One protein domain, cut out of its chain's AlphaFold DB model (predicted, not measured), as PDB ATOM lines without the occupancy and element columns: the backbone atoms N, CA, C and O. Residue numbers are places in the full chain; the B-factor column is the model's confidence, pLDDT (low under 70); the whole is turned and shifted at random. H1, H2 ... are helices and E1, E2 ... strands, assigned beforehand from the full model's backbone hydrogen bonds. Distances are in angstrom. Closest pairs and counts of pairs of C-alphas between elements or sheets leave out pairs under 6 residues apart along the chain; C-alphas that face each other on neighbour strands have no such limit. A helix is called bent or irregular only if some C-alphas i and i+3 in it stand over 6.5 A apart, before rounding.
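This is residues 16 to 164 of the 195 residues of an uncharacterized protein of Phialocephala subalpina (UniProt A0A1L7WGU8). A small four-stranded parallel sheet has H2 and H3 packed side by side over one face, and H1 on that face near the E1 edge. H4 and H5, side by side, lie beyond E4 at the end of the long axis away from H1. The printed part has 149 residues, with six named helices and four named strands in the order E1 H1 E2 H2 E3 H3 E4 H4 H5 H6; the class is mixed, helices and strands. The sheet order is E1 E2 E3 E4. The whole is compact, radius of gyration of the C-alphas 15.7 A, spanning 44 by 33 by 32 A.

E1, residues 16 to 19, begins at C-alpha 16 (38.519, 30.827, 116.056). H1 is residues 42 to 52, 15.5 A long, and E2 residues 54 to 60, 16.2 A. H2 is residues 70 to 78, E3 84 to 88, H3 96 to 104 and E4 107 to 110. H4, residues 123 to 137, is 21.0 A long. H5, residues 147 to 152, is only just irregular: C-alphas 148 and 151 are 6.8 A apart. H6, residues 160 to 164, ends at C-alpha 164 (37.560, 43.689, 129.547).

E1, H1, E2, then E2, H2, E3, then E3, H3, E4 are strand-helix-strand units, two parallel neighbour strands with a helix between, each with a right-handed crossover. N 58 and O 16 are 2.8 A apart, N 59 and O 85 2.8 A, and N 88 and O 109 2.9 A, within hydrogen-bond range. H2 and H3 on one face make two layers, a sheet and its helices. H2 is over E3, height over the sheet 8.7 A; the closest C-alphas are those of Val 76 and Thr 84, 5.9 A. H3 is over E4 at 10.5 A. H1, on the same face, only just stands up from the sheet, rising 40.1 degrees. H4 is only just not on the sheet, with 4 pairs of C-alphas within 10 A. H4 and H5 are close but not clearly touching, closest C-alphas Ile 127 and Trp 147 at 7.1 A. H6 is apart from H4 and H5. In H1, H2 and H3 every O i to N i+4 pair is within hydrogen-bond range; H4 has 10 of 11, H5 0 of 2 with 2 of 3 O i to N i+3 pairs, and H6 0 of 1 with 2 of 2.

The C-alphas of Ser 51 and Gly 144 are the two farthest apart, 45.0 A. The printed part has no cut. The links E1 to H1 and E4 to H4 are long. Mean pLDDT of the printed part is 89.0; residues 138 to 150 and 152 are under 70.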
ATOM      1  N   ASP A  16      38.427  30.615 114.615       97.56
ATOM      2  CA  ASP A  16      38.519  30.827 116.056       97.56
ATOM      3  C   ASP A  16      39.791  31.617 116.363       97.56
ATOM      4  O   ASP A  16      40.905  31.084 116.354       97.56
ATOM      5  N   THR A  17      39.629  32.916 116.591       96.88
ATOM      6  CA  THR A  17      40.743  33.854 116.738       96.88
ATOM      7  C   THR A  17      41.375  33.843 118.125       96.88
ATOM      8  O   THR A  17      42.353  34.560 118.322       96.88
ATOM      9  N   HIS A  18      40.844  33.088 119.095       97.94
ATOM     10  CA  HIS A  18      41.418  33.060 120.438       97.94
ATOM     11  C   HIS A  18      41.023  31.808 121.222       97.94
ATOM     12  O   HIS A  18      39.942  31.722 121.798       97.94
ATOM     13  N   HIS A  19      41.966  30.880 121.360       97.94
ATOM     14  CA  HIS A  19      41.830  29.728 122.250       97.94
ATOM     15  C   HIS A  19      43.170  29.365 122.898       97.94
ATOM     16  O   HIS A  19      44.230  29.881 122.534       97.94
ATOM     17  N   HIS A  20      43.112  28.451 123.866       97.94
ATOM     18  CA  HIS A  20      44.266  27.933 124.593       97.94
ATOM     19  C   HIS A  20      44.194  26.406 124.691       97.94
ATOM     20  O   HIS A  20      43.106  25.837 124.735       97.94
ATOM     21  N   ILE A  21      45.356  25.753 124.796       98.25
ATOM     22  CA  ILE A  21      45.475  24.314 125.071       98.25
ATOM     23  C   ILE A  21      46.256  24.118 126.376       98.25
ATOM     24  O   ILE A  21      47.371  24.625 126.539       98.25
ATOM     25  N   PHE A  22      45.687  23.353 127.304       98.00
ATOM     26  CA  PHE A  22      46.229  23.080 128.634       98.00
ATOM     27  C   PHE A  22      46.433  21.577 128.854       98.00
ATOM     28  O   PHE A  22      45.519  20.843 129.230       98.00
ATOM     29  N   GLU A  23      47.679  21.136 128.676       96.81
ATOM     30  CA  GLU A  23      48.126  19.754 128.832       96.81
ATOM     31  C   GLU A  23      49.393  19.686 129.697       96.81
ATOM     32  O   GLU A  23      50.480  19.339 129.235       96.81
ATOM     33  N   SER A  24      49.245  19.979 130.993       94.38
ATOM     34  CA  SER A  24      50.352  20.003 131.969       94.38
ATOM     35  C   SER A  24      51.086  18.667 132.155       94.38
ATOM     36  O   SER A  24      52.148  18.619 132.767       94.38
ATOM     37  N   HIS A  25      50.528  17.572 131.631       94.69
ATOM     38  CA  HIS A  25      51.165  16.257 131.607       94.69
ATOM     39  C   HIS A  25      52.185  16.095 130.463       94.69
ATOM     40  O   HIS A  25      53.049  15.228 130.558       94.69
ATOM     41  N   LYS A  26      52.092  16.905 129.392       96.44
ATOM     42  CA  LYS A  26      53.043  16.926 128.260       96.44
ATOM     43  C   LYS A  26      54.079  18.041 128.404       96.44
ATOM     44  O   LYS A  26      55.230  17.846 128.029       96.44
ATOM     45  N   PHE A  27      53.673  19.188 128.953       96.69
ATOM     46  CA  PHE A  27      54.527  20.364 129.124       96.69
ATOM     47  C   PHE A  27      54.485  20.863 130.573       96.69
ATOM     48  O   PHE A  27      53.395  20.961 131.144       96.69
ATOM     49  N   PRO A  28      55.637  21.196 131.179       95.19
ATOM     50  CA  PRO A  28      55.681  21.654 132.560       95.19
ATOM     51  C   PRO A  28      54.924  22.974 132.725       95.19
ATOM     52  O   PRO A  28      55.002  23.876 131.896       95.19
ATOM     53  N   SER A  29      54.182  23.095 133.824       96.50
ATOM     54  CA  SER A  29      53.565  24.367 134.199       96.50
ATOM     55  C   SER A  29      54.625  25.322 134.741       96.50
ATOM     56  O   SER A  29      55.486  24.908 135.520       96.50
ATOM     57  N   SER A  30      54.528  26.604 134.396       95.00
ATOM     58  CA  SER A  30      55.437  27.614 134.929       95.00
ATOM     59  C   SER A  30      55.274  27.743 136.453       95.00
ATOM     60  O   SER A  30      54.139  27.772 136.958       95.00
ATOM     61  N   PRO A  31      56.378  27.856 137.217       92.44
ATOM     62  CA  PRO A  31      56.321  28.150 138.646       92.44
ATOM     63  C   PRO A  31      55.782  29.559 138.938       92.44
ATOM     64  O   PRO A  31      55.266  29.783 140.028       92.44
ATOM     65  N   THR A  32      55.851  30.486 137.976       87.88
ATOM     66  CA  THR A  32      55.403  31.884 138.112       87.88
ATOM     67  C   THR A  32      54.003  32.137 137.547       87.88
ATOM     68  O   THR A  32      53.567  33.283 137.459       87.88
ATOM     69  N   ARG A  33      53.269  31.086 137.155       91.12
ATOM     70  CA  ARG A  33      51.913  31.223 136.601       91.12
ATOM     71  C   ARG A  33      50.963  31.908 137.592       91.12
ATOM     72  O   ARG A  33      50.891  31.532 138.760       91.12
ATOM     73  N   HIS A  34      50.161  32.849 137.101       87.31
ATOM     74  CA  HIS A  34      49.119  33.508 137.900       87.31
ATOM     75  C   HIS A  34      47.815  32.696 137.974       87.31
ATOM     76  O   HIS A  34      46.958  32.970 138.810       87.31
ATOM     77  N   LEU A  35      47.651  31.697 137.100       87.62
ATOM     78  CA  LEU A  35      46.459  30.859 137.018       87.62
ATOM     79  C   LEU A  35      46.841  29.418 136.659       87.62
ATOM     80  O   LEU A  35      47.747  29.184 135.861       87.62
ATOM     81  N   THR A  36      46.115  28.449 137.224       93.50
ATOM     82  CA  THR A  36      46.147  27.041 136.790       93.50
ATOM     83  C   THR A  36      44.770  26.669 136.238       93.50
ATOM     84  O   THR A  36      43.889  26.317 137.022       93.50
ATOM     85  N   PRO A  37      44.549  26.794 134.919       93.19
ATOM     86  CA  PRO A  37      43.280  26.417 134.309       93.19
ATOM     87  C   PRO A  37      43.029  24.904 134.408       93.19
ATOM     88  O   PRO A  37      43.987  24.129 134.521       93.19
ATOM     89  N   PRO A  38      41.762  24.458 134.325       94.88
ATOM     90  CA  PRO A  38      41.449  23.055 134.087       94.88
ATOM     91  C   PRO A  38      42.107  22.539 132.800       94.88
ATOM     92  O   PRO A  38      42.444  23.308 131.898       94.88
ATOM     93  N   LYS A  39      42.260  21.216 132.713       96.56
ATOM     94  CA  LYS A  39      42.721  20.535 131.499       96.56
ATOM     95  C   LYS A  39      41.811  20.897 130.315       96.56
ATOM     96  O   LYS A  39      40.593  20.859 130.458       96.56
ATOM     97  N   ALA A  40      42.426  21.201 129.177       97.38
ATOM     98  CA  ALA A  40      41.757  21.439 127.901       97.38
ATOM     99  C   ALA A  40      42.687  20.944 126.788       97.38
ATOM    100  O   ALA A  40      43.720  21.568 126.531       97.38
ATOM    101  N   THR A  41      42.405  19.784 126.204       98.00
ATOM    102  CA  THR A  41      43.357  19.132 125.294       98.00
ATOM    103  C   THR A  41      43.225  19.593 123.857       98.00
ATOM    104  O   THR A  41      42.211  20.153 123.439       98.00
ATOM    105  N   ILE A  42      44.267  19.318 123.074       98.19
ATOM    106  CA  ILE A  42      44.229  19.537 121.633       98.19
ATOM    107  C   ILE A  42      43.153  18.670 120.965       98.19
ATOM    108  O   ILE A  42      42.446  19.155 120.089       98.19
ATOM    109  N   GLU A  43      42.964  17.425 121.410       98.19
ATOM    110  CA  GLU A  43      41.977  16.510 120.828       98.19
ATOM    111  C   GLU A  43      40.537  16.978 121.102       98.19
ATOM    112  O   GLU A  43      39.678  16.904 120.219       98.19
ATOM    113  N   GLU A  44      40.278  17.500 122.308       98.12
ATOM    114  CA  GLU A  44      39.005  18.136 122.667       98.12
ATOM    115  C   GLU A  44      38.744  19.362 121.781       98.12
ATOM    116  O   GLU A  44      37.643  19.526 121.250       98.12
ATOM    117  N   TYR A  45      39.774  20.180 121.551       98.19
ATOM    118  CA  TYR A  45      39.678  21.352 120.690       98.19
ATOM    119  C   TYR A  45      39.432  20.997 119.215       98.19
ATOM    120  O   TYR A  45      38.578  21.597 118.563       98.19
ATOM    121  N   GLU A  46      40.116  19.991 118.671       97.81
ATOM    122  CA  GLU A  46      39.875  19.536 117.301       97.81
ATOM    123  C   GLU A  46      38.456  18.982 117.117       97.81
ATOM    124  O   GLU A  46      37.823  19.223 116.085       97.81
ATOM    125  N   ALA A  47      37.935  18.251 118.108       96.88
ATOM    126  CA  ALA A  47      36.553  17.780 118.093       96.88
ATOM    127  C   ALA A  47      35.559  18.948 118.106       96.88
ATOM    128  O   ALA A  47      34.618  18.953 117.310       96.88
ATOM    129  N   PHE A  48      35.810  19.954 118.946       95.81
ATOM    130  CA  PHE A  48      35.031  21.186 118.991       95.81
ATOM    131  C   PHE A  48      35.041  21.913 117.640       95.81
ATOM    132  O   PHE A  48      33.968  22.140 117.077       95.81
ATOM    133  N   LYS A  49      36.220  22.179 117.057       95.31
ATOM    134  CA  LYS A  49      36.346  22.825 115.738       95.31
ATOM    135  C   LYS A  49      35.526  22.107 114.669       95.31
ATOM    136  O   LYS A  49      34.745  22.746 113.968       95.31
ATOM    137  N   ARG A  50      35.662  20.778 114.579       94.25
ATOM    138  CA  ARG A  50      34.913  19.955 113.614       94.25
ATOM    139  C   ARG A  50      33.406  20.015 113.828       94.25
ATOM    140  O   ARG A  50      32.675  20.029 112.848       94.25
ATOM    141  N   SER A  51      32.940  20.035 115.078       93.19
ATOM    142  CA  SER A  51      31.502  20.095 115.363       93.19
ATOM    143  C   SER A  51      30.848  21.404 114.923       93.19
ATOM    144  O   SER A  51      29.645  21.405 114.694       93.19
ATOM    145  N   LEU A  52      31.630  22.481 114.785       93.12
ATOM    146  CA  LEU A  52      31.139  23.816 114.448       93.12
ATOM    147  C   LEU A  52      31.456  24.268 113.016       93.12
ATOM    148  O   LEU A  52      31.032  25.359 112.660       93.12
ATOM    149  N   GLY A  53      32.246  23.508 112.249       94.12
ATOM    150  CA  GLY A  53      32.726  23.932 110.925       94.12
ATOM    151  C   GLY A  53      33.920  24.894 110.957       94.12
ATOM    152  O   GLY A  53      34.245  25.536 109.963       94.12
ATOM    153  N   ILE A  54      34.628  25.019 112.084       96.44
ATOM    154  CA  ILE A  54      35.777  25.932 112.194       96.44
ATOM    155  C   ILE A  54      36.991  25.327 111.487       96.44
ATOM    156  O   ILE A  54      37.513  24.279 111.877       96.44
ATOM    157  N   THR A  55      37.510  26.041 110.493       96.75
ATOM    158  CA  THR A  55      38.635  25.593 109.663       96.75
ATOM    159  C   THR A  55      39.949  26.236 110.088       96.75
ATOM    160  O   THR A  55      40.978  25.564 110.112       96.75
ATOM    161  N   ASN A  56      39.926  27.503 110.504       98.19
ATOM    162  CA  ASN A  56      41.113  28.272 110.877       98.19
ATOM    163  C   ASN A  56      41.136  28.570 112.375       98.19
ATOM    164  O   ASN A  56      40.085  28.645 113.011       98.19
ATOM    165  N   SER A  57      42.324  28.739 112.951       98.38
ATOM    166  CA  SER A  57      42.417  29.194 114.336       98.38
ATOM    167  C   SER A  57      43.707  29.935 114.684       98.38
ATOM    168  O   SER A  57      44.749  29.780 114.042       98.38
ATOM    169  N   VAL A  58      43.640  30.738 115.741       98.50
ATOM    170  CA  VAL A  58      44.792  31.373 116.381       98.50
ATOM    171  C   VAL A  58      44.939  30.792 117.783       98.50
ATOM    172  O   VAL A  58      44.092  31.000 118.651       98.50
ATOM    173  N   LEU A  59      46.005  30.019 117.989       98.62
ATOM    174  CA  LEU A  59      46.350  29.453 119.287       98.62
ATOM    175  C   LEU A  59      47.150  30.486 120.077       98.62
ATOM    176  O   LEU A  59      48.305  30.778 119.754       98.62
ATOM    177  N   THR A  60      46.544  31.024 121.127       98.00
ATOM    178  CA  THR A  60      47.190  31.996 122.005       98.00
ATOM    179  C   THR A  60      47.921  31.268 123.124       98.00
ATOM    180  O   THR A  60      47.378  30.357 123.757       98.00
ATOM    181  N   HIS A  61      49.166  31.657 123.391       97.06
ATOM    182  CA  HIS A  61      49.977  31.052 124.437       97.06
ATOM    183  C   HIS A  61      49.274  31.157 125.792       97.06
ATOM    184  O   HIS A  61      48.798  32.220 126.201       97.06
ATOM    185  N   GLY A  62      49.161  30.014 126.462       92.62
ATOM    186  CA  GLY A  62      48.413  29.897 127.699       92.62
ATOM    187  C   GLY A  62      49.220  30.396 128.902       92.62
ATOM    188  O   GLY A  62      50.387  30.031 129.029       92.62
ATOM    189  N   PRO A  63      48.603  31.117 129.857       91.06
ATOM    190  CA  PRO A  63      49.297  31.617 131.052       91.06
ATOM    191  C   PRO A  63      49.879  30.507 131.946       91.06
ATOM    192  O   PRO A  63      50.734  30.768 132.788       91.06
ATOM    193  N   LEU A  64      49.431  29.262 131.751       94.75
ATOM    194  CA  LEU A  64      49.929  28.074 132.439       94.75
ATOM    195  C   LEU A  64      51.438  27.852 132.242       94.75
ATOM    196  O   LEU A  64      52.088  27.333 133.150       94.75
ATOM    197  N   TYR A  65      51.986  28.222 131.082       95.44
ATOM    198  CA  TYR A  65      53.360  27.891 130.683       95.44
ATOM    199  C   TYR A  65      54.345  29.069 130.813       95.44
ATOM    200  O   TYR A  65      55.539  28.899 130.587       95.44
ATOM    201  N   GLY A  66      53.887  30.244 131.262       93.06
ATOM    202  CA  GLY A  66      54.748  31.423 131.424       93.06
ATOM    203  C   GLY A  66      55.274  31.940 130.083       93.06
ATOM    204  O   GLY A  66      54.482  32.218 129.189       93.06
ATOM    205  N   HIS A  67      56.597  32.080 129.961       93.00
ATOM    206  CA  HIS A  67      57.276  32.485 128.717       93.00
ATOM    207  C   HIS A  67      57.798  31.292 127.898       93.00
ATOM    208  O   HIS A  67      58.333  31.486 126.806       93.00
ATOM    209  N   ASP A  68      57.654  30.054 128.392       94.56
ATOM    210  CA  ASP A  68      58.066  28.855 127.655       94.56
ATOM    211  C   ASP A  68      57.046  28.513 126.559       94.56
ATOM    212  O   ASP A  68      56.081  27.772 126.755       94.56
ATOM    213  N   CYS A  69      57.298  29.035 125.359       96.38
ATOM    214  CA  CYS A  69      56.466  28.818 124.179       96.38
ATOM    215  C   CYS A  69      56.647  27.438 123.511       96.38
ATOM    216  O   CYS A  69      56.097  27.218 122.428       96.38
ATOM    217  N   SER A  70      57.356  26.480 124.122       96.31
ATOM    218  CA  SER A  70      57.565  25.147 123.531       96.31
ATOM    219  C   SER A  70      56.244  24.444 123.205       96.31
ATOM    220  O   SER A  70      56.076  23.923 122.100       96.31
ATOM    221  N   SER A  71      55.265  24.503 124.118       97.50
ATOM    222  CA  SER A  71      53.932  23.915 123.912       97.50
ATOM    223  C   SER A  71      53.196  24.541 122.725       97.50
ATOM    224  O   SER A  71      52.623  23.826 121.903       97.50
ATOM    225  N   LEU A  72      53.275  25.868 122.583       98.19
ATOM    226  CA  LEU A  72      52.646  26.613 121.493       98.19
ATOM    227  C   LEU A  72      53.132  26.113 120.131       98.19
ATOM    228  O   LEU A  72      52.315  25.785 119.275       98.19
ATOM    229  N   THR A  73      54.450  26.030 119.931       97.50
ATOM    230  CA  THR A  73      55.021  25.639 118.630       97.50
ATOM    231  C   THR A  73      54.642  24.208 118.237       97.50
ATOM    232  O   THR A  73      54.307  23.942 117.079       97.50
ATOM    233  N   VAL A  74      54.611  23.292 119.210       98.19
ATOM    234  CA  VAL A  74      54.191  21.902 118.997       98.19
ATOM    235  C   VAL A  74      52.716  21.839 118.613       98.19
ATOM    236  O   VAL A  74      52.373  21.198 117.619       98.19
ATOM    237  N   PHE A  75      51.844  22.525 119.351       98.38
ATOM    238  CA  PHE A  75      50.406  22.488 119.095       98.38
ATOM    239  C   PHE A  75      50.006  23.217 117.810       98.38
ATOM    240  O   PHE A  75      49.158  22.706 117.084       98.38
ATOM    241  N   VAL A  76      50.652  24.334 117.447       98.44
ATOM    242  CA  VAL A  76      50.436  24.998 116.143       98.44
ATOM    243  C   VAL A  76      50.730  24.038 114.989       98.44
ATOM    244  O   VAL A  76      49.971  23.980 114.021       98.44
ATOM    245  N   LYS A  77      51.809  23.253 115.090       97.81
ATOM    246  CA  LYS A  77      52.143  22.239 114.083       97.81
ATOM    247  C   LYS A  77      51.119  21.102 114.052       97.81
ATOM    248  O   LYS A  77      50.731  20.687 112.964       97.81
ATOM    249  N   GLN A  78      50.690  20.607 115.214       97.88
ATOM    250  CA  GLN A  78      49.702  19.525 115.311       97.88
ATOM    251  C   GLN A  78      48.331  19.934 114.756       97.88
ATOM    252  O   GLN A  78      47.743  19.174 113.999       97.88
ATOM    253  N   LEU A  79      47.884  21.163 115.029       97.88
ATOM    254  CA  LEU A  79      46.656  21.747 114.471       97.88
ATOM    255  C   LEU A  79      46.770  22.142 112.984       97.88
ATOM    256  O   LEU A  79      45.828  22.695 112.414       97.88
ATOM    257  N   GLY A  80      47.928  21.913 112.358       97.31
ATOM    258  CA  GLY A  80      48.201  22.236 110.964       97.31
ATOM    259  C   GLY A  80      48.651  23.682 110.752       97.31
ATOM    260  O   GLY A  80      47.861  24.624 110.804       97.31
ATOM    261  N   SER A  81      49.920  23.862 110.378       93.25
ATOM    262  CA  SER A  81      50.517  25.180 110.112       93.25
ATOM    263  C   SER A  81      49.933  25.908 108.894       93.25
ATOM    264  O   SER A  81      50.247  27.073 108.678       93.25
ATOM    265  N   ALA A  82      49.099  25.264 108.072       94.44
ATOM    266  CA  ALA A  82      48.384  25.945 106.990       94.44
ATOM    267  C   ALA A  82      47.178  26.743 107.515       94.44
ATOM    268  O   ALA A  82      46.947  27.859 107.060       94.44
ATOM    269  N   SER A  83      46.471  26.195 108.505       96.56
ATOM    270  CA  SER A  83      45.195  26.690 109.042       96.56
ATOM    271  C   SER A  83      45.302  27.299 110.442       96.56
ATOM    272  O   SER A  83      44.346  27.904 110.922       96.56
ATOM    273  N   THR A  84      46.448  27.143 111.106       98.25
ATOM    274  CA  THR A  84      46.659  27.617 112.476       98.25
ATOM    275  C   THR A  84      47.821  28.604 112.545       98.25
ATOM    276  O   THR A  84      48.876  28.400 111.932       98.25
ATOM    277  N   ARG A  85      47.641  29.693 113.295       98.19
ATOM    278  CA  ARG A  85      48.710  30.630 113.679       98.19
ATOM    279  C   ARG A  85      48.867  30.663 115.191       98.19
ATOM    280  O   ARG A  85      47.921  30.386 115.919       98.19
ATOM    281  N   GLY A  86      50.068  30.986 115.656       97.88
ATOM    282  CA  GLY A  86      50.351  31.161 117.080       97.88
ATOM    283  C   GLY A  86      50.397  32.630 117.497       97.88
ATOM    284  O   GLY A  86      50.864  33.477 116.730       97.88
ATOM    285  N   CYS A  87      49.991  32.910 118.734       97.75
ATOM    286  CA  CYS A  87      50.261  34.167 119.431       97.75
ATOM    287  C   CYS A  87      51.093  33.872 120.690       97.75
ATOM    288  O   CYS A  87      50.622  33.182 121.591       97.75
ATOM    289  N   ALA A  88      52.351  34.316 120.724       96.25
ATOM    290  CA  ALA A  88      53.318  33.972 121.772       96.25
ATOM    291  C   ALA A  88      53.318  34.979 122.930       96.25
ATOM    292  O   ALA A  88      52.951  36.131 122.749       96.25
ATOM    293  N   VAL A  89      53.791  34.575 124.107       93.25
ATOM    294  CA  VAL A  89      54.186  35.510 125.172       93.25
ATOM    295  C   VAL A  89      55.698  35.383 125.303       93.25
ATOM    296  O   VAL A  89      56.196  34.319 125.663       93.25
ATOM    297  N   ILE A  90      56.424  36.434 124.931       90.06
ATOM    298  CA  ILE A  90      57.891  36.434 124.916       90.06
ATOM    299  C   ILE A  90      58.439  37.143 126.147       90.06
ATOM    300  O   ILE A  90      57.789  38.025 126.700       90.06
ATOM    301  N   ASN A  91      59.645  36.762 126.556       85.38
ATOM    302  CA  ASN A  91      60.387  37.523 127.547       85.38
ATOM    303  C   ASN A  91      60.953  38.820 126.922       85.38
ATOM    304  O   ASN A  91      61.260  38.840 125.728       85.38
ATOM    305  N   GLU A  92      61.127  39.886 127.707       81.25
ATOM    306  CA  GLU A  92      61.711  41.152 127.241       81.25
ATOM    307  C   GLU A  92      63.161  40.985 126.764       81.25
ATOM    308  O   GLU A  92      63.580  41.659 125.818       81.25
ATOM    309  N   GLU A  93      63.897  40.026 127.337       84.62
ATOM    310  CA  GLU A  93      65.248  39.660 126.905       84.62
ATOM    311  C   GLU A  93      65.301  38.636 125.766       84.62
ATOM    312  O   GLU A  93      66.404  38.273 125.357       84.62
ATOM    313  N   ALA A  94      64.162  38.174 125.229       88.12
ATOM    314  CA  ALA A  94      64.163  37.216 124.121       88.12
ATOM    315  C   ALA A  94      65.044  37.737 122.977       88.12
ATOM    316  O   ALA A  94      64.953  38.899 122.590       88.12
ATOM    317  N   SER A  95      65.935  36.910 122.458       90.12
ATOM    318  CA  SER A  95      66.826  37.247 121.354       90.12
ATOM    319  C   SER A  95      66.077  37.302 120.022       90.12
ATOM    320  O   SER A  95      65.033  36.672 119.840       90.12
ATOM    321  N   ASP A  96      66.639  38.014 119.048       87.88
ATOM    322  CA  ASP A  96      66.054  38.091 117.705       87.88
ATOM    323  C   ASP A  96      65.976  36.701 117.046       87.88
ATOM    324  O   ASP A  96      65.012  36.398 116.349       87.88
ATOM    325  N   ALA A  97      66.934  35.816 117.348       90.50
ATOM    326  CA  ALA A  97      66.927  34.427 116.893       90.50
ATOM    327  C   ALA A  97      65.778  33.603 117.506       90.50
ATOM    328  O   ALA A  97      65.181  32.768 116.826       90.50
ATOM    329  N   GLU A  98      65.435  33.834 118.777       91.12
ATOM    330  CA  GLU A  98      64.268  33.203 119.408       91.12
ATOM    331  C   GLU A  98      62.961  33.700 118.779       91.12
ATOM    332  O   GLU A  98      62.083  32.892 118.473       91.12
ATOM    333  N   ILE A  99      62.848  35.005 118.508       89.62
ATOM    334  CA  ILE A  99      61.686  35.597 117.827       89.62
ATOM    335  C   ILE A  99      61.551  35.045 116.398       89.62
ATOM    336  O   ILE A  99      60.457  34.653 115.987       89.62
ATOM    337  N   GLU A 100      62.653  34.951 115.652       88.56
ATOM    338  CA  GLU A 100      62.678  34.368 114.307       88.56
ATOM    339  C   GLU A 100      62.293  32.881 114.327       88.56
ATOM    340  O   GLU A 100      61.498  32.427 113.500       88.56
ATOM    341  N   SER A 101      62.779  32.118 115.310       93.06
ATOM    342  CA  SER A 101      62.399  30.715 115.509       93.06
ATOM    343  C   SER A 101      60.893  30.559 115.757       93.06
ATOM    344  O   SER A 101      60.231  29.741 115.109       93.06
ATOM    345  N   LEU A 102      60.311  31.403 116.619       93.88
ATOM    346  CA  LEU A 102      58.865  31.444 116.842       93.88
ATOM    347  C   LEU A 102      58.119  31.773 115.543       93.88
ATOM    348  O   LEU A 102      57.169  31.068 115.188       93.88
ATOM    349  N   HIS A 103      58.568  32.775 114.787       91.75
ATOM    350  CA  HIS A 103      57.969  33.114 113.497       91.75
ATOM    351  C   HIS A 103      57.993  31.924 112.525       91.75
ATOM    352  O   HIS A 103      56.965  31.567 111.940       91.75
ATOM    353  N   ASN A 104      59.132  31.247 112.400       92.62
ATOM    354  CA  ASN A 104      59.294  30.080 111.532       92.62
ATOM    355  C   ASN A 104      58.418  28.891 111.962       92.62
ATOM    356  O   ASN A 104      58.005  28.096 111.121       92.62
ATOM    357  N   SER A 105      58.056  28.804 113.244       95.00
ATOM    358  CA  SER A 105      57.126  27.791 113.766       95.00
ATOM    359  C   SER A 105      55.636  28.091 113.518       95.00
ATOM    360  O   SER A 105      54.781  27.263 113.830       95.00
ATOM    361  N   GLY A 106      55.306  29.251 112.939       93.44
ATOM    362  CA  GLY A 106      53.928  29.659 112.634       93.44
ATOM    363  C   GLY A 106      53.337  30.699 113.591       93.44
ATOM    364  O   GLY A 106      52.155  31.033 113.471       93.44
ATOM    365  N   VAL A 107      54.132  31.251 114.515       95.56
ATOM    366  CA  VAL A 107      53.722  32.391 115.350       95.56
ATOM    367  C   VAL A 107      53.661  33.661 114.501       95.56
ATOM    368  O   VAL A 107      54.546  33.919 113.684       95.56
ATOM    369  N   ARG A 108      52.600  34.453 114.655       93.19
ATOM    370  CA  ARG A 108      52.405  35.722 113.926       93.19
ATOM    371  C   ARG A 108      52.005  36.896 114.814       93.19
ATOM    372  O   ARG A 108      51.920  38.005 114.310       93.19
ATOM    373  N   GLY A 109      51.806  36.663 116.107       92.38
ATOM    374  CA  GLY A 109      51.509  37.709 117.075       92.38
ATOM    375  C   GLY A 109      52.237  37.480 118.388       92.38
ATOM    376  O   GLY A 109      52.687  36.366 118.681       92.38
ATOM    377  N   ILE A 110      52.325  38.544 119.176       92.81
ATOM    378  CA  ILE A 110      52.754  38.496 120.569       92.81
ATOM    379  C   ILE A 110      51.638  39.046 121.453       92.81
ATOM    380  O   ILE A 110      50.970  40.016 121.097       92.81
ATOM    381  N   ARG A 111      51.449  38.430 122.612       93.50
ATOM    382  CA  ARG A 111      50.543  38.872 123.663       93.50
ATOM    383  C   ARG A 111      51.359  39.502 124.782       93.50
ATOM    384  O   ARG A 111      52.373  38.950 125.207       93.50
ATOM    385  N   LEU A 112      50.898  40.653 125.256       92.06
ATOM    386  CA  LEU A 112      51.551  41.404 126.325       92.06
ATOM    387  C   LEU A 112      51.348  40.705 127.678       92.06
ATOM    388  O   LEU A 112      50.216  40.371 128.039       92.06
ATOM    389  N   ASP A 113      52.416  40.532 128.459       89.56
ATOM    390  CA  ASP A 113      52.335  39.995 129.825       89.56
ATOM    391  C   ASP A 113      51.906  41.069 130.842       89.56
ATOM    392  O   ASP A 113      52.646  41.467 131.739       89.56
ATOM    393  N   LEU A 114      50.675  41.568 130.723       90.94
ATOM    394  CA  LEU A 114      50.173  42.627 131.608       90.94
ATOM    395  C   LEU A 114      50.099  42.209 133.089       90.94
ATOM    396  O   LEU A 114      50.113  43.075 133.966       90.94
ATOM    397  N   TYR A 115      50.036  40.906 133.383       88.31
ATOM    398  CA  TYR A 115      50.074  40.396 134.754       88.31
ATOM    399  C   TYR A 115      51.477  40.510 135.350       88.31
ATOM    400  O   TYR A 115      51.612  41.039 136.454       88.31
ATOM    401  N   GLY A 116      52.509  40.082 134.616       87.25
ATOM    402  CA  GLY A 116      53.906  40.181 135.046       87.25
ATOM    403  C   GLY A 116      54.329  41.614 135.386       87.25
ATOM    404  O   GLY A 116      55.028  41.831 136.373       87.25
ATOM    405  N   TYR A 117      53.819  42.607 134.649       89.75
ATOM    406  CA  TYR A 117      54.099  44.031 134.894       89.75
ATOM    407  C   TYR A 117      53.103  44.733 135.833       89.75
ATOM    408  O   TYR A 117      53.199  45.948 136.033       89.75
ATOM    409  N   ASN A 118      52.138  44.012 136.420       91.62
ATOM    410  CA  ASN A 118      51.070  44.592 137.244       91.62
ATOM    411  C   ASN A 118      50.381  45.791 136.551       91.62
ATOM    412  O   ASN A 118      50.267  46.891 137.108       91.62
ATOM    413  N   ALA A 119      50.006  45.575 135.288       91.00
ATOM    414  CA  ALA A 119      49.483  46.573 134.361       91.00
ATOM    415  C   ALA A 119      47.998  46.360 134.017       91.00
ATOM    416  O   ALA A 119      47.417  47.178 133.317       91.00
ATOM    417  N   MET A 120      47.351  45.294 134.501       86.94
ATOM    418  CA  MET A 120      45.961  44.960 134.137       86.94
ATOM    419  C   MET A 120      44.956  46.104 134.344       86.94
ATOM    420  O   MET A 120      44.021  46.230 133.563       86.94
ATOM    421  N   GLU A 121      45.170  46.960 135.345       84.31
ATOM    422  CA  GLU A 121      44.276  48.078 135.686       84.31
ATOM    423  C   GLU A 121      44.950  49.457 135.534       84.31
ATOM    424  O   GLU A 121      44.443  50.460 136.031       84.31
ATOM    425  N   ASP A 122      46.107  49.528 134.866       85.44
ATOM    426  CA  ASP A 122      46.901  50.756 134.737       85.44
ATOM    427  C   ASP A 122      47.266  51.021 133.271       85.44
ATOM    428  O   ASP A 122      48.212  50.444 132.730       85.44
ATOM    429  N   ALA A 123      46.529  51.937 132.639       81.19
ATOM    430  CA  ALA A 123      46.699  52.280 131.228       81.19
ATOM    431  C   ALA A 123      48.113  52.779 130.888       81.19
ATOM    432  O   ALA A 123      48.648  52.440 129.833       81.19
ATOM    433  N   LYS A 124      48.765  53.530 131.788       82.25
ATOM    434  CA  LYS A 124      50.126  54.033 131.544       82.25
ATOM    435  C   LYS A 124      51.126  52.885 131.509       82.25
ATOM    436  O   LYS A 124      52.010  52.860 130.655       82.25
ATOM    437  N   LYS A 125      50.974  51.909 132.410       90.12
ATOM    438  CA  LYS A 125      51.800  50.696 132.383       90.12
ATOM    439  C   LYS A 125      51.506  49.834 131.162       90.12
ATOM    440  O   LYS A 125      52.448  49.316 130.577       90.12
ATOM    441  N   GLN A 126      50.246  49.701 130.751       88.31
ATOM    442  CA  GLN A 126      49.885  48.940 129.547       88.31
ATOM    443  C   GLN A 126      50.578  49.495 128.308       88.31
ATOM    444  O   GLN A 126      51.186  48.734 127.561       88.31
ATOM    445  N   ILE A 127      50.556  50.817 128.133       83.25
ATOM    446  CA  ILE A 127      51.230  51.480 127.013       83.25
ATOM    447  C   ILE A 127      52.735  51.266 127.097       83.25
ATOM    448  O   ILE A 127      53.354  50.912 126.100       83.25
ATOM    449  N   ARG A 128      53.327  51.370 128.291       86.62
ATOM    450  CA  ARG A 128      54.756  51.098 128.468       86.62
ATOM    451  C   ARG A 128      55.141  49.666 128.078       86.62
ATOM    452  O   ARG A 128      56.189  49.457 127.471       86.62
ATOM    453  N   VAL A 129      54.311  48.683 128.426       89.81
ATOM    454  CA  VAL A 129      54.517  47.281 128.030       89.81
ATOM    455  C   VAL A 129      54.333  47.117 126.520       89.81
ATOM    456  O   VAL A 129      55.132  46.434 125.882       89.81
ATOM    457  N   LEU A 130      53.333  47.777 125.930       87.81
ATOM    458  CA  LEU A 130      53.122  47.789 124.483       87.81
ATOM    459  C   LEU A 130      54.340  48.357 123.747       87.81
ATOM    460  O   LEU A 130      54.821  47.713 122.825       87.81
ATOM    461  N   GLU A 131      54.882  49.501 124.168       84.19
ATOM    462  CA  GLU A 131      56.108  50.080 123.600       84.19
ATOM    463  C   GLU A 131      57.291  49.117 123.662       84.19
ATOM    464  O   GLU A 131      58.012  48.936 122.678       84.19
ATOM    465  N   LEU A 132      57.495  48.501 124.832       85.75
ATOM    466  CA  LEU A 132      58.580  47.561 125.066       85.75
ATOM    467  C   LEU A 132      58.508  46.415 124.053       85.75
ATOM    468  O   LEU A 132      59.487  46.141 123.363       85.75
ATOM    469  N   TYR A 133      57.335  45.804 123.909       87.00
ATOM    470  CA  TYR A 133      57.119  44.659 123.029       87.00
ATOM    471  C   TYR A 133      57.121  45.076 121.550       87.00
ATOM    472  O   TYR A 133      57.753  44.415 120.726       87.00
ATOM    473  N   ALA A 134      56.509  46.213 121.210       83.00
ATOM    474  CA  ALA A 134      56.514  46.781 119.863       83.00
ATOM    475  C   ALA A 134      57.940  47.049 119.365       83.00
ATOM    476  O   ALA A 134      58.256  46.739 118.219       83.00
ATOM    477  N   SER A 135      58.834  47.531 120.236       80.62
ATOM    478  CA  SER A 135      60.242  47.755 119.890       80.62
ATOM    479  C   SER A 135      61.013  46.471 119.550       80.62
ATOM    480  O   SER A 135      62.064  46.549 118.909       80.62
ATOM    481  N   ARG A 136      60.505  45.297 119.965       78.56
ATOM    482  CA  ARG A 136      61.105  43.987 119.680       78.56
ATOM    483  C   ARG A 136      60.628  43.374 118.368       78.56
ATOM    484  O   ARG A 136      61.410  42.675 117.735       78.56
ATOM    485  N   VAL A 137      59.374  43.604 117.971       76.69
ATOM    486  CA  VAL A 137      58.764  42.931 116.803       76.69
ATOM    487  C   VAL A 137      58.401  43.860 115.644       76.69
ATOM    488  O   VAL A 137      58.045  43.377 114.572       76.69
ATOM    489  N   GLY A 138      58.490  45.176 115.838       69.56
ATOM    490  CA  GLY A 138      58.181  46.188 114.833       69.56
ATOM    491  C   GLY A 138      59.311  47.195 114.597       69.56
ATOM    492  O   GLY A 138      60.383  47.108 115.199       69.56
ATOM    493  N   PRO A 139      59.085  48.182 113.710       57.38
ATOM    494  CA  PRO A 139      60.002  49.302 113.518       57.38
ATOM    495  C   PRO A 139      60.211  50.077 114.830       57.38
ATOM    496  O   PRO A 139      59.262  50.313 115.574       57.38
ATOM    497  N   LYS A 140      61.449  50.504 115.115       50.28
ATOM    498  CA  LYS A 140      61.776  51.246 116.347       50.28
ATOM    499  C   LYS A 140      61.041  52.599 116.388       50.28
ATOM    500  O   LYS A 140      61.231  53.413 115.487       50.28
ATOM    501  N   GLY A 141      60.276  52.855 117.453       50.34
ATOM    502  CA  GLY A 141      59.554  54.110 117.718       50.34
ATOM    503  C   GLY A 141      59.211  54.277 119.208       50.34
ATOM    504  O   GLY A 141      59.356  53.328 119.975       50.34
ATOM    505  N   GLN A 142      58.810  55.483 119.622       52.84
ATOM    506  CA  GLN A 142      58.309  55.791 120.975       52.84
ATOM    507  C   GLN A 142      56.811  56.096 120.875       52.84
ATOM    508  O   GLN A 142      56.416  56.790 119.937       52.84
ATOM    509  N   LEU A 143      55.999  55.599 121.809       54.56
ATOM    510  CA  LEU A 143      54.611  56.028 121.948       54.56
ATOM    511  C   LEU A 143      54.524  57.157 122.975       54.56
ATOM    512  O   LEU A 143      55.471  57.463 123.701       54.56
ATOM    513  N   GLY A 144      53.379  57.831 122.997       55.59
ATOM    514  CA  GLY A 144      53.029  58.686 124.119       55.59
ATOM    515  C   GLY A 144      52.556  57.854 125.316       55.59
ATOM    516  O   GLY A 144      52.970  56.718 125.530       55.59
ATOM    517  N   SER A 145      51.691  58.439 126.142       58.88
ATOM    518  CA  SER A 145      51.172  57.791 127.361       58.88
ATOM    519  C   SER A 145      49.659  57.583 127.332       58.88
ATOM    520  O   SER A 145      49.067  57.305 128.379       58.88
ATOM    521  N   SER A 146      49.041  57.705 126.149       62.28
ATOM    522  CA  SER A 146      47.612  57.493 125.910       62.28
ATOM    523  C   SER A 146      47.350  56.353 124.917       62.28
ATOM    524  O   SER A 146      48.160  56.061 124.041       62.28
ATOM    525  N   TRP A 147      46.183  55.712 125.028       64.00
ATOM    526  CA  TRP A 147      45.709  54.743 124.029       64.00
ATOM    527  C   TRP A 147      45.439  55.408 122.668       64.00
ATOM    528  O   TRP A 147      45.489  54.742 121.637       64.00
ATOM    529  N   GLU A 148      45.229  56.727 122.651       66.00
ATOM    530  CA  GLU A 148      45.121  57.546 121.435       66.00
ATOM    531  C   GLU A 148      46.399  57.531 120.583       66.00
ATOM    532  O   GLU A 148      46.347  57.853 119.398       66.00
ATOM    533  N   ASP A 149      47.535  57.136 121.165       66.06
ATOM    534  CA  ASP A 149      48.817  57.054 120.469       66.06
ATOM    535  C   ASP A 149      48.984  55.719 119.720       66.06
ATOM    536  O   ASP A 149      49.827  55.616 118.829       66.06
ATOM    537  N   ILE A 150      48.174  54.695 120.031       68.19
ATOM    538  CA  ILE A 150      48.256  53.356 119.418       68.19
ATOM    539  C   ILE A 150      48.153  53.406 117.887       68.19
ATOM    540  O   ILE A 150      48.964  52.743 117.244       68.19
ATOM    541  N   PRO A 151      47.263  54.209 117.265       70.25
ATOM    542  CA  PRO A 151      47.203  54.310 115.813       70.25
ATOM    543  C   PRO A 151      48.495  54.798 115.135       70.25
ATOM    544  O   PRO A 151      48.647  54.641 113.925       70.25
ATOM    545  N   SER A 152      49.426  55.404 115.877       69.38
ATOM    546  CA  SER A 152      50.737  55.789 115.342       69.38
ATOM    547  C   SER A 152      51.724  54.619 115.240       69.38
ATOM    548  O   SER A 152      52.764  54.747 114.588       69.38
ATOM    549  N   LEU A 153      51.411  53.463 115.842       70.19
ATOM    550  CA  LEU A 153      52.189  52.245 115.662       70.19
ATOM    551  C   LEU A 153      52.051  51.737 114.230       70.19
ATOM    552  O   LEU A 153      50.956  51.537 113.721       70.19
ATOM    553  N   ALA A 154      53.181  51.389 113.616       72.69
ATOM    554  CA  ALA A 154      53.210  50.630 112.365       72.69
ATOM    555  C   ALA A 154      52.860  49.135 112.565       72.69
ATOM    556  O   ALA A 154      53.271  48.287 111.773       72.69
ATOM    557  N   LEU A 155      52.166  48.801 113.657       77.25
ATOM    558  CA  LEU A 155      51.795  47.452 114.065       77.25
ATOM    559  C   LEU A 155      50.286  47.386 114.274       77.25
ATOM    560  O   LEU A 155      49.711  48.269 114.905       77.25
ATOM    561  N   GLN A 156      49.674  46.300 113.809       81.06
ATOM    562  CA  GLN A 156      48.290  45.984 114.149       81.06
ATOM    563  C   GLN A 156      48.195  45.577 115.620       81.06
ATOM    564  O   GLN A 156      48.999  44.775 116.108       81.06
ATOM    565  N   VAL A 157      47.200  46.119 116.319       84.12
ATOM    566  CA  VAL A 157      46.941  45.838 117.733       84.12
ATOM    567  C   VAL A 157      45.553  45.232 117.871       84.12
ATOM    568  O   VAL A 157      44.555  45.836 117.491       84.12
ATOM    569  N   VAL A 158      45.490  44.042 118.469       87.62
ATOM    570  CA  VAL A 158      44.233  43.378 118.825       87.62
ATOM    571  C   VAL A 158      43.971  43.588 120.310       87.62
ATOM    572  O   VAL A 158      44.844  43.344 121.143       87.62
ATOM    573  N   VAL A 159      42.759  44.034 120.641       87.62
ATOM    574  CA  VAL A 159      42.322  44.215 122.028       87.62
ATOM    575  C   VAL A 159      41.396  43.070 122.426       87.62
ATOM    576  O   VAL A 159      40.246  42.977 121.999       87.62
ATOM    577  N   ASP A 160      41.930  42.192 123.266       90.44
ATOM    578  CA  ASP A 160      41.292  40.971 123.744       90.44
ATOM    579  C   ASP A 160      39.990  41.234 124.538       90.44
ATOM    580  O   ASP A 160      39.888  42.186 125.311       90.44
ATOM    581  N   HIS A 161      39.008  40.329 124.412       91.38
ATOM    582  CA  HIS A 161      37.826  40.222 125.289       91.38
ATOM    583  C   HIS A 161      37.030  41.527 125.483       91.38
ATOM    584  O   HIS A 161      36.691  41.886 126.612       91.38
ATOM    585  N   HIS A 162      36.741  42.257 124.398       88.06
ATOM    586  CA  HIS A 162      36.068  43.566 124.462       88.06
ATOM    587  C   HIS A 162      36.783  44.556 125.401       88.06
ATOM    588  O   HIS A 162      36.136  45.310 126.128       88.06
ATOM    589  N   ALA A 163      38.120  44.509 125.430       87.25
ATOM    590  CA  ALA A 163      38.963  45.299 126.325       87.25
ATOM    591  C   ALA A 163      38.641  45.122 127.821       87.25
ATOM    592  O   ALA A 163      38.906  46.013 128.624       87.25
ATOM    593  N   LEU A 164      38.043  43.983 128.194       88.69
ATOM    594  CA  LEU A 164      37.560  43.689 129.547       88.69
ATOM    595  C   LEU A 164      36.513  44.684 130.072       88.69
ATOM    596  O   LEU A 164      36.280  44.757 131.284       88.69
TER     597      LEU A 164